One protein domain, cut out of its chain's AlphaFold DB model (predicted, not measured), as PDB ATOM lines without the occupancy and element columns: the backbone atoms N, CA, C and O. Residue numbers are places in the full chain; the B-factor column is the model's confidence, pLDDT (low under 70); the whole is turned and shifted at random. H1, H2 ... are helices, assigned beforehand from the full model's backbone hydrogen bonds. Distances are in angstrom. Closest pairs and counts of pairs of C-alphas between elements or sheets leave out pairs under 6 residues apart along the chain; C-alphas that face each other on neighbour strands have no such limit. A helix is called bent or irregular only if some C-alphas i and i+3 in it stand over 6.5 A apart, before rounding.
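Overview. This is residues 2 to 52 of the 454 residues of an uncharacterized protein of Achlya hypogyna (UniProt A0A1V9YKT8). One long helix, H3, is sharply kinked near residue 29, and two short helices, H1 and H2, stand about perpendicular to each other near its kinked part. The rest of H3 reaches out from there as an arm; residues 40 to 46, of which 40 to 44 belong to H3, stick out, and the unnamed tail after H3 turns back from the arm's end. The printed part has 51 residues with three named helices, in the order H1, H2, H3, and no named strand; the class is all helix. It is only just loose, close to compact, with a radius of gyration of the C-alphas of 11.8 A and spans of 30 by 24 by 17 A.

Along the chain. H1, residues 2 to 10, begins at C-alpha 2 at (41.965, -18.108, -39.139) and is 12.6 A long from first to last C-alpha. H2, residues 12 to 19, is 10.2 A long. H3, residues 22 to 44, is 30.1 A long and ends at C-alpha 44 at (21.901, -18.376, -47.759). H3 is irregular: C-alphas 23 and 26 are 8.6 A apart.

Arrangement. H1 touches H3, which touches it with residues 28 to 33 alone; the closest C-alphas, those of Ile 5 and Pro 29, are 6.8 A apart. H1 and H3 run opposite ways at a steep tilt of 66 degrees. H2 is close to H1 but not clearly touching, with the C-alphas of Val 9 and Gln 15 closest at 6.3 A; their lines are about perpendicular, at 86 degrees. H2 is also close to H3 but not clearly touching, the closest C-alphas being those of Leu 18 and Trp 28 at 6.7 A; the two run opposite ways at a steep tilt of 64 degrees. In H1 and H2 every O i to N i+4 pair is within hydrogen-bond range; in H3 15 of 19 are.

Size, cuts and confidence. The two C-alphas farthest apart, of Thr 23 and Asn 46, are 32.7 A apart. The printed part has no cut, and both links are tight. The mean pLDDT of the printed part is 71.1; residue 2, residues 4 to 5 and residues 40 to 52 are under 70.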
ATOM      1  N   ALA A   2      41.146 -17.304 -40.070       57.19
ATOM      2  CA  ALA A   2      41.965 -18.108 -39.139       57.19
ATOM      3  C   ALA A   2      42.058 -17.515 -37.710       57.19
ATOM      4  O   ALA A   2      42.091 -18.254 -36.727       57.19
ATOM      5  N   SER A   3      42.060 -16.184 -37.585       71.25
ATOM      6  CA  SER A   3      41.978 -15.451 -36.312       71.25
ATOM      7  C   SER A   3      40.601 -15.575 -35.645       71.25
ATOM      8  O   SER A   3      40.534 -15.862 -34.451       71.25
ATOM      9  N   GLU A   4      39.508 -15.431 -36.405       69.06
ATOM     10  CA  GLU A   4      38.139 -15.679 -35.923       69.06
ATOM     11  C   GLU A   4      37.945 -17.114 -35.438       69.06
ATOM     12  O   GLU A   4      37.389 -17.309 -34.366       69.06
ATOM     13  N   ILE A   5      38.416 -18.112 -36.193       69.56
ATOM     14  CA  ILE A   5      38.286 -19.529 -35.834       69.56
ATOM     15  C   ILE A   5      39.027 -19.797 -34.523       69.56
ATOM     16  O   ILE A   5      38.483 -20.445 -33.636       69.56
ATOM     17  N   LYS A   6      40.228 -19.231 -34.339       77.69
ATOM     18  CA  LYS A   6      40.945 -19.308 -33.056       77.69
ATOM     19  C   LYS A   6      40.160 -18.660 -31.913       77.69
ATOM     20  O   LYS A   6      40.122 -19.230 -30.828       77.69
ATOM     21  N   ARG A   7      39.508 -17.518 -32.155       79.75
ATOM     22  CA  ARG A   7      38.660 -16.841 -31.160       79.75
ATOM     23  C   ARG A   7      37.411 -17.659 -30.818       79.75
ATOM     24  O   ARG A   7      37.067 -17.779 -29.652       79.75
ATOM     25  N   LEU A   8      36.770 -18.257 -31.821       71.69
ATOM     26  CA  LEU A   8      35.611 -19.140 -31.672       71.69
ATOM     27  C   LEU A   8      35.974 -20.417 -30.913       71.69
ATOM     28  O   LEU A   8      35.236 -20.816 -30.029       71.69
ATOM     29  N   VAL A   9      37.132 -21.024 -31.175       76.62
ATOM     30  CA  VAL A   9      37.615 -22.204 -30.429       76.62
ATOM     31  C   VAL A   9      37.919 -21.880 -28.954       76.62
ATOM     32  O   VAL A   9      37.920 -22.776 -28.106       76.62
ATOM     33  N   GLN A  10      38.166 -20.610 -28.624       80.06
ATOM     34  CA  GLN A  10      38.365 -20.143 -27.247       80.06
ATOM     35  C   GLN A  10      37.055 -19.796 -26.523       80.06
ATOM     36  O   GLN A  10      37.072 -19.650 -25.305       80.06
ATOM     37  N   ASP A  11      35.933 -19.696 -27.236       85.12
ATOM     38  CA  ASP A  11      34.630 -19.398 -26.645       85.12
ATOM     39  C   ASP A  11      34.102 -20.611 -25.855       85.12
ATOM     40  O   ASP A  11      34.105 -21.743 -26.349       85.12
ATOM     41  N   GLU A  12      33.626 -20.396 -24.625       79.12
ATOM     42  CA  GLU A  12      33.170 -21.461 -23.722       79.12
ATOM     43  C   GLU A  12      32.042 -22.311 -24.321       79.12
ATOM     44  O   GLU A  12      31.956 -23.515 -24.064       79.12
ATOM     45  N   ARG A  13      31.191 -21.706 -25.154       72.94
ATOM     46  CA  ARG A  13      30.041 -22.389 -25.765       72.94
ATOM     47  C   ARG A  13      30.449 -23.251 -26.950       72.94
ATOM     48  O   ARG A  13      30.021 -24.400 -27.062       72.94
ATOM     49  N   ALA A  14      31.343 -22.735 -27.788       73.50
ATOM     50  CA  ALA A  14      31.971 -23.530 -28.832       73.50
ATOM     51  C   ALA A  14      32.788 -24.669 -28.213       73.50
ATOM     52  O   ALA A  14      32.724 -25.794 -28.693       73.50
ATOM     53  N   GLN A  15      33.468 -24.434 -27.087       78.38
ATOM     54  CA  GLN A  15      34.130 -25.504 -26.345       78.38
ATOM     55  C   GLN A  15      33.155 -26.544 -25.795       78.38
ATOM     56  O   GLN A  15      33.469 -27.729 -25.842       78.38
ATOM     57  N   ALA A  16      31.974 -26.155 -25.311       80.12
ATOM     58  CA  ALA A  16      30.952 -27.111 -24.880       80.12
ATOM     59  C   ALA A  16      30.488 -28.018 -26.034       80.12
ATOM     60  O   ALA A  16      30.357 -29.228 -25.849       80.12
ATOM     61  N   PHE A  17      30.323 -27.462 -27.236       76.25
ATOM     62  CA  PHE A  17      30.056 -28.234 -28.450       76.25
ATOM     63  C   PHE A  17      31.246 -29.130 -28.831       76.25
ATOM     64  O   PHE A  17      31.083 -30.330 -29.035       76.25
ATOM     65  N   LEU A  18      32.464 -28.591 -28.841       80.62
ATOM     66  CA  LEU A  18      33.680 -29.322 -29.206       80.62
ATOM     67  C   LEU A  18      34.046 -30.433 -28.209       80.62
ATOM     68  O   LEU A  18      34.628 -31.440 -28.605       80.62
ATOM     69  N   ARG A  19      33.637 -30.323 -26.939       82.62
ATOM     70  CA  ARG A  19      33.771 -31.398 -25.938       82.62
ATOM     71  C   ARG A  19      33.017 -32.668 -26.333       82.62
ATOM     72  O   ARG A  19      33.463 -33.748 -25.961       82.62
ATOM     73  N   SER A  20      31.944 -32.568 -27.124       80.56
ATOM     74  CA  SER A  20      31.275 -33.756 -27.682       80.56
ATOM     75  C   SER A  20      32.132 -34.502 -28.718       80.56
ATOM     76  O   SER A  20      31.898 -35.677 -28.977       80.56
ATOM     77  N   PHE A  21      33.188 -33.854 -29.222       80.62
ATOM     78  CA  PHE A  21      34.185 -34.389 -30.150       80.62
ATOM     79  C   PHE A  21      35.581 -34.433 -29.508       80.62
ATOM     80  O   PHE A  21      36.594 -34.205 -30.173       80.62
ATOM     81  N   ALA A  22      35.663 -34.686 -28.196       77.19
ATOM     82  CA  ALA A  22      36.928 -34.685 -27.452       77.19
ATOM     83  C   ALA A  22      37.968 -35.683 -27.993       77.19
ATOM     84  O   ALA A  22      39.169 -35.434 -27.876       77.19
ATOM     85  N   THR A  23      37.518 -36.772 -28.620       83.12
ATOM     86  CA  THR A  23      38.364 -37.774 -29.286       83.12
ATOM     87  C   THR A  23      39.055 -37.239 -30.544       83.12
ATOM     88  O   THR A  23      40.102 -37.752 -30.925       83.12
ATOM     89  N   GLU A  24      38.529 -36.177 -31.163       84.69
ATOM     90  CA  GLU A  24      39.019 -35.592 -32.420       84.69
ATOM     91  C   GLU A  24      39.579 -34.173 -32.222       84.69
ATOM     92  O   GLU A  24      39.378 -33.274 -33.040       84.69
ATOM     93  N   ARG A  25      40.305 -33.951 -31.120       81.31
ATOM     94  CA  ARG A  25      40.798 -32.619 -30.724       81.31
ATOM     95  C   ARG A  25      41.695 -31.939 -31.759       81.31
ATOM     96  O   ARG A  25      41.686 -30.718 -31.878       81.31
ATOM     97  N   THR A  26      42.432 -32.724 -32.539       86.00
ATOM     98  CA  THR A  26      43.276 -32.238 -33.643       86.00
ATOM     99  C   THR A  26      42.464 -31.661 -34.804       86.00
ATOM    100  O   THR A  26      42.988 -30.852 -35.563       86.00
ATOM    101  N   ARG A  27      41.182 -32.026 -34.919       83.62
ATOM    102  CA  ARG A  27      40.288 -31.664 -36.031       83.62
ATOM    103  C   ARG A  27      39.224 -30.639 -35.646       83.62
ATOM    104  O   ARG A  27      38.358 -30.307 -36.450       83.62
ATOM    105  N   TRP A  28      39.288 -30.097 -34.433       84.38
ATOM    106  CA  TRP A  28      38.376 -29.043 -33.985       84.38
ATOM    107  C   TRP A  28      38.341 -27.814 -34.905       84.38
ATOM    108  O   TRP A  28      37.238 -27.333 -35.158       84.38
ATOM    109  N   PRO A  29      39.467 -27.324 -35.465       79.75
ATOM    110  CA  PRO A  29      39.429 -26.212 -36.414       79.75
ATOM    111  C   PRO A  29      38.606 -26.536 -37.669       79.75
ATOM    112  O   PRO A  29      37.763 -25.734 -38.059       79.75
ATOM    113  N   GLU A  30      38.778 -27.738 -38.232       82.62
ATOM    114  CA  GLU A  30      38.016 -28.212 -39.400       82.62
ATOM    115  C   GLU A  30      36.521 -28.330 -39.087       82.62
ATOM    116  O   GLU A  30      35.672 -28.034 -39.924       82.62
ATOM    117  N   LEU A  31      36.184 -28.777 -37.876       78.25
ATOM    118  CA  LEU A  31      34.805 -29.005 -37.458       78.25
ATOM    119  C   LEU A  31      34.064 -27.684 -37.208       78.25
ATOM    120  O   LEU A  31      32.901 -27.549 -37.590       78.25
ATOM    121  N   VAL A  32      34.748 -26.690 -36.633       80.75
ATOM    122  CA  VAL A  32      34.233 -25.318 -36.504       80.75
ATOM    123  C   VAL A  32      34.043 -24.689 -37.882       80.75
ATOM    124  O   VAL A  32      32.986 -24.118 -38.141       80.75
ATOM    125  N   GLU A  33      35.016 -24.836 -38.779       81.31
ATOM    126  CA  GLU A  33      34.938 -24.308 -40.142       81.31
ATOM    127  C   GLU A  33      33.803 -24.956 -40.947       81.31
ATOM    128  O   GLU A  33      32.994 -24.252 -41.546       81.31
ATOM    129  N   ALA A  34      33.662 -26.281 -40.896       76.44
ATOM    130  CA  ALA A  34      32.574 -26.989 -41.566       76.44
ATOM    131  C   ALA A  34      31.197 -26.597 -41.009       76.44
ATOM    132  O   ALA A  34      30.263 -26.373 -41.774       76.44
ATOM    133  N   THR A  35      31.069 -26.464 -39.685       77.38
ATOM    134  CA  THR A  35      29.812 -26.038 -39.043       77.38
ATOM    135  C   THR A  35      29.471 -24.590 -39.401       77.38
ATOM    136  O   THR A  35      28.307 -24.264 -39.624       77.38
ATOM    137  N   PHE A  36      30.481 -23.727 -39.517       75.88
ATOM    138  CA  PHE A  36      30.335 -22.343 -39.957       75.88
ATOM    139  C   PHE A  36      29.885 -22.253 -41.419       75.88
ATOM    140  O   PHE A  36      28.893 -21.592 -41.718       75.88
ATOM    141  N   LEU A  37      30.562 -22.969 -42.321       72.88
ATOM    142  CA  LEU A  37      30.203 -23.026 -43.738       72.88
ATOM    143  C   LEU A  37      28.801 -23.605 -43.932       72.88
ATOM    144  O   LEU A  37      28.033 -23.099 -44.747       72.88
ATOM    145  N   TYR A  38      28.437 -24.607 -43.137       71.88
ATOM    146  CA  TYR A  38      27.091 -25.155 -43.122       71.88
ATOM    147  C   TYR A  38      26.053 -24.150 -42.611       71.88
ATOM    148  O   TYR A  38      25.006 -23.988 -43.229       71.88
ATOM    149  N   GLY A  39      26.349 -23.420 -41.532       71.75
ATOM    150  CA  GLY A  39      25.489 -22.350 -41.028       71.75
ATOM    151  C   GLY A  39      25.247 -21.263 -42.076       71.75
ATOM    152  O   GLY A  39      24.101 -20.902 -42.329       71.75
ATOM    153  N   ILE A  40      26.300 -20.806 -42.759       64.50
ATOM    154  CA  ILE A  40      26.200 -19.845 -43.870       64.50
ATOM    155  C   ILE A  40      25.401 -20.429 -45.036       64.50
ATOM    156  O   ILE A  40      24.577 -19.739 -45.637       64.50
ATOM    157  N   HIS A  41      25.595 -21.707 -45.350       57.44
ATOM    158  CA  HIS A  41      24.836 -22.377 -46.396       57.44
ATOM    159  C   HIS A  41      23.338 -22.453 -46.053       57.44
ATOM    160  O   HIS A  41      22.497 -22.106 -46.879       57.44
ATOM    161  N   CYS A  42      22.987 -22.795 -44.812       57.75
ATOM    162  CA  CYS A  42      21.602 -22.789 -44.343       57.75
ATOM    163  C   CYS A  42      20.989 -21.382 -44.341       57.75
ATOM    164  O   CYS A  42      19.837 -21.231 -44.750       57.75
ATOM    165  N   LEU A  43      21.758 -20.359 -43.947       51.03
ATOM    166  CA  LEU A  43      21.336 -18.954 -43.983       51.03
ATOM    167  C   LEU A  43      21.120 -18.449 -45.418       51.03
ATOM    168  O   LEU A  43      20.136 -17.770 -45.683       51.03
ATOM    169  N   SER A  44      22.000 -18.809 -46.355       45.44
ATOM    170  CA  SER A  44      21.901 -18.376 -47.759       45.44
ATOM    171  C   SER A  44      20.777 -19.064 -48.536       45.44
ATOM    172  O   SER A  44      20.279 -18.504 -49.509       45.44
ATOM    173  N   GLN A  45      20.353 -20.256 -48.108       49.62
ATOM    174  CA  GLN A  45      19.300 -21.027 -48.776       49.62
ATOM    175  C   GLN A  45      17.968 -21.063 -48.002       49.62
ATOM    176  O   GLN A  45      17.077 -21.826 -48.367       49.62
ATOM    177  N   ASN A  46      17.801 -20.230 -46.961       50.50
ATOM    178  CA  ASN A  46      16.599 -20.178 -46.110       50.50
ATOM    179  C   ASN A  46      16.176 -21.554 -45.547       50.50
ATOM    180  O   ASN A  46      14.987 -21.825 -45.356       50.50
ATOM    181  N   TYR A  47      17.132 -22.449 -45.275       50.44
ATOM    182  CA  TYR A  47      16.816 -23.746 -44.678       50.44
ATOM    183  C   TYR A  47      16.677 -23.630 -43.163       50.44
ATOM    184  O   TYR A  47      17.541 -23.096 -42.468       50.44
ATOM    185  N   SER A  48      15.596 -24.204 -42.635       47.91
ATOM    186  CA  SER A  48      15.441 -24.411 -41.197       47.91
ATOM    187  C   SER A  48      16.526 -25.373 -40.698       47.91
ATOM    188  O   SER A  48      16.573 -26.527 -41.115       47.91
ATOM    189  N   LEU A  49      17.366 -24.910 -39.768       52.31
ATOM    190  CA  LEU A  49      18.410 -25.695 -39.084       52.31
ATOM    191  C   LEU A  49      17.851 -26.809 -38.173       52.31
ATOM    192  O   LEU A  49      18.600 -27.496 -37.476       52.31
ATOM    193  N   HIS A  50      16.531 -26.994 -38.120       45.78
ATOM    194  CA  HIS A  50      15.928 -28.010 -37.274       45.78
ATOM    195  C   HIS A  50      15.995 -29.403 -37.919       45.78
ATOM    196  O   HIS A  50      15.376 -29.661 -38.946       45.78
ATOM    197  N   ALA A  51      16.676 -30.313 -37.210       49.41
ATOM    198  CA  ALA A  51      16.709 -31.771 -37.406       49.41
ATOM    199  C   ALA A  51      17.693 -32.346 -38.445       49.41
ATOM    200  O   ALA A  51      17.399 -33.384 -39.034       49.41
ATOM    201  N   LEU A  52      18.873 -31.743 -38.617       51.66
ATOM    202  CA  LEU A  52      19.955 -32.345 -39.410       51.66
ATOM    203  C   LEU A  52      20.994 -33.028 -38.508       51.66
ATOM    204  O   LEU A  52      21.427 -32.463 -37.501       51.66
TER     205      LEU A  52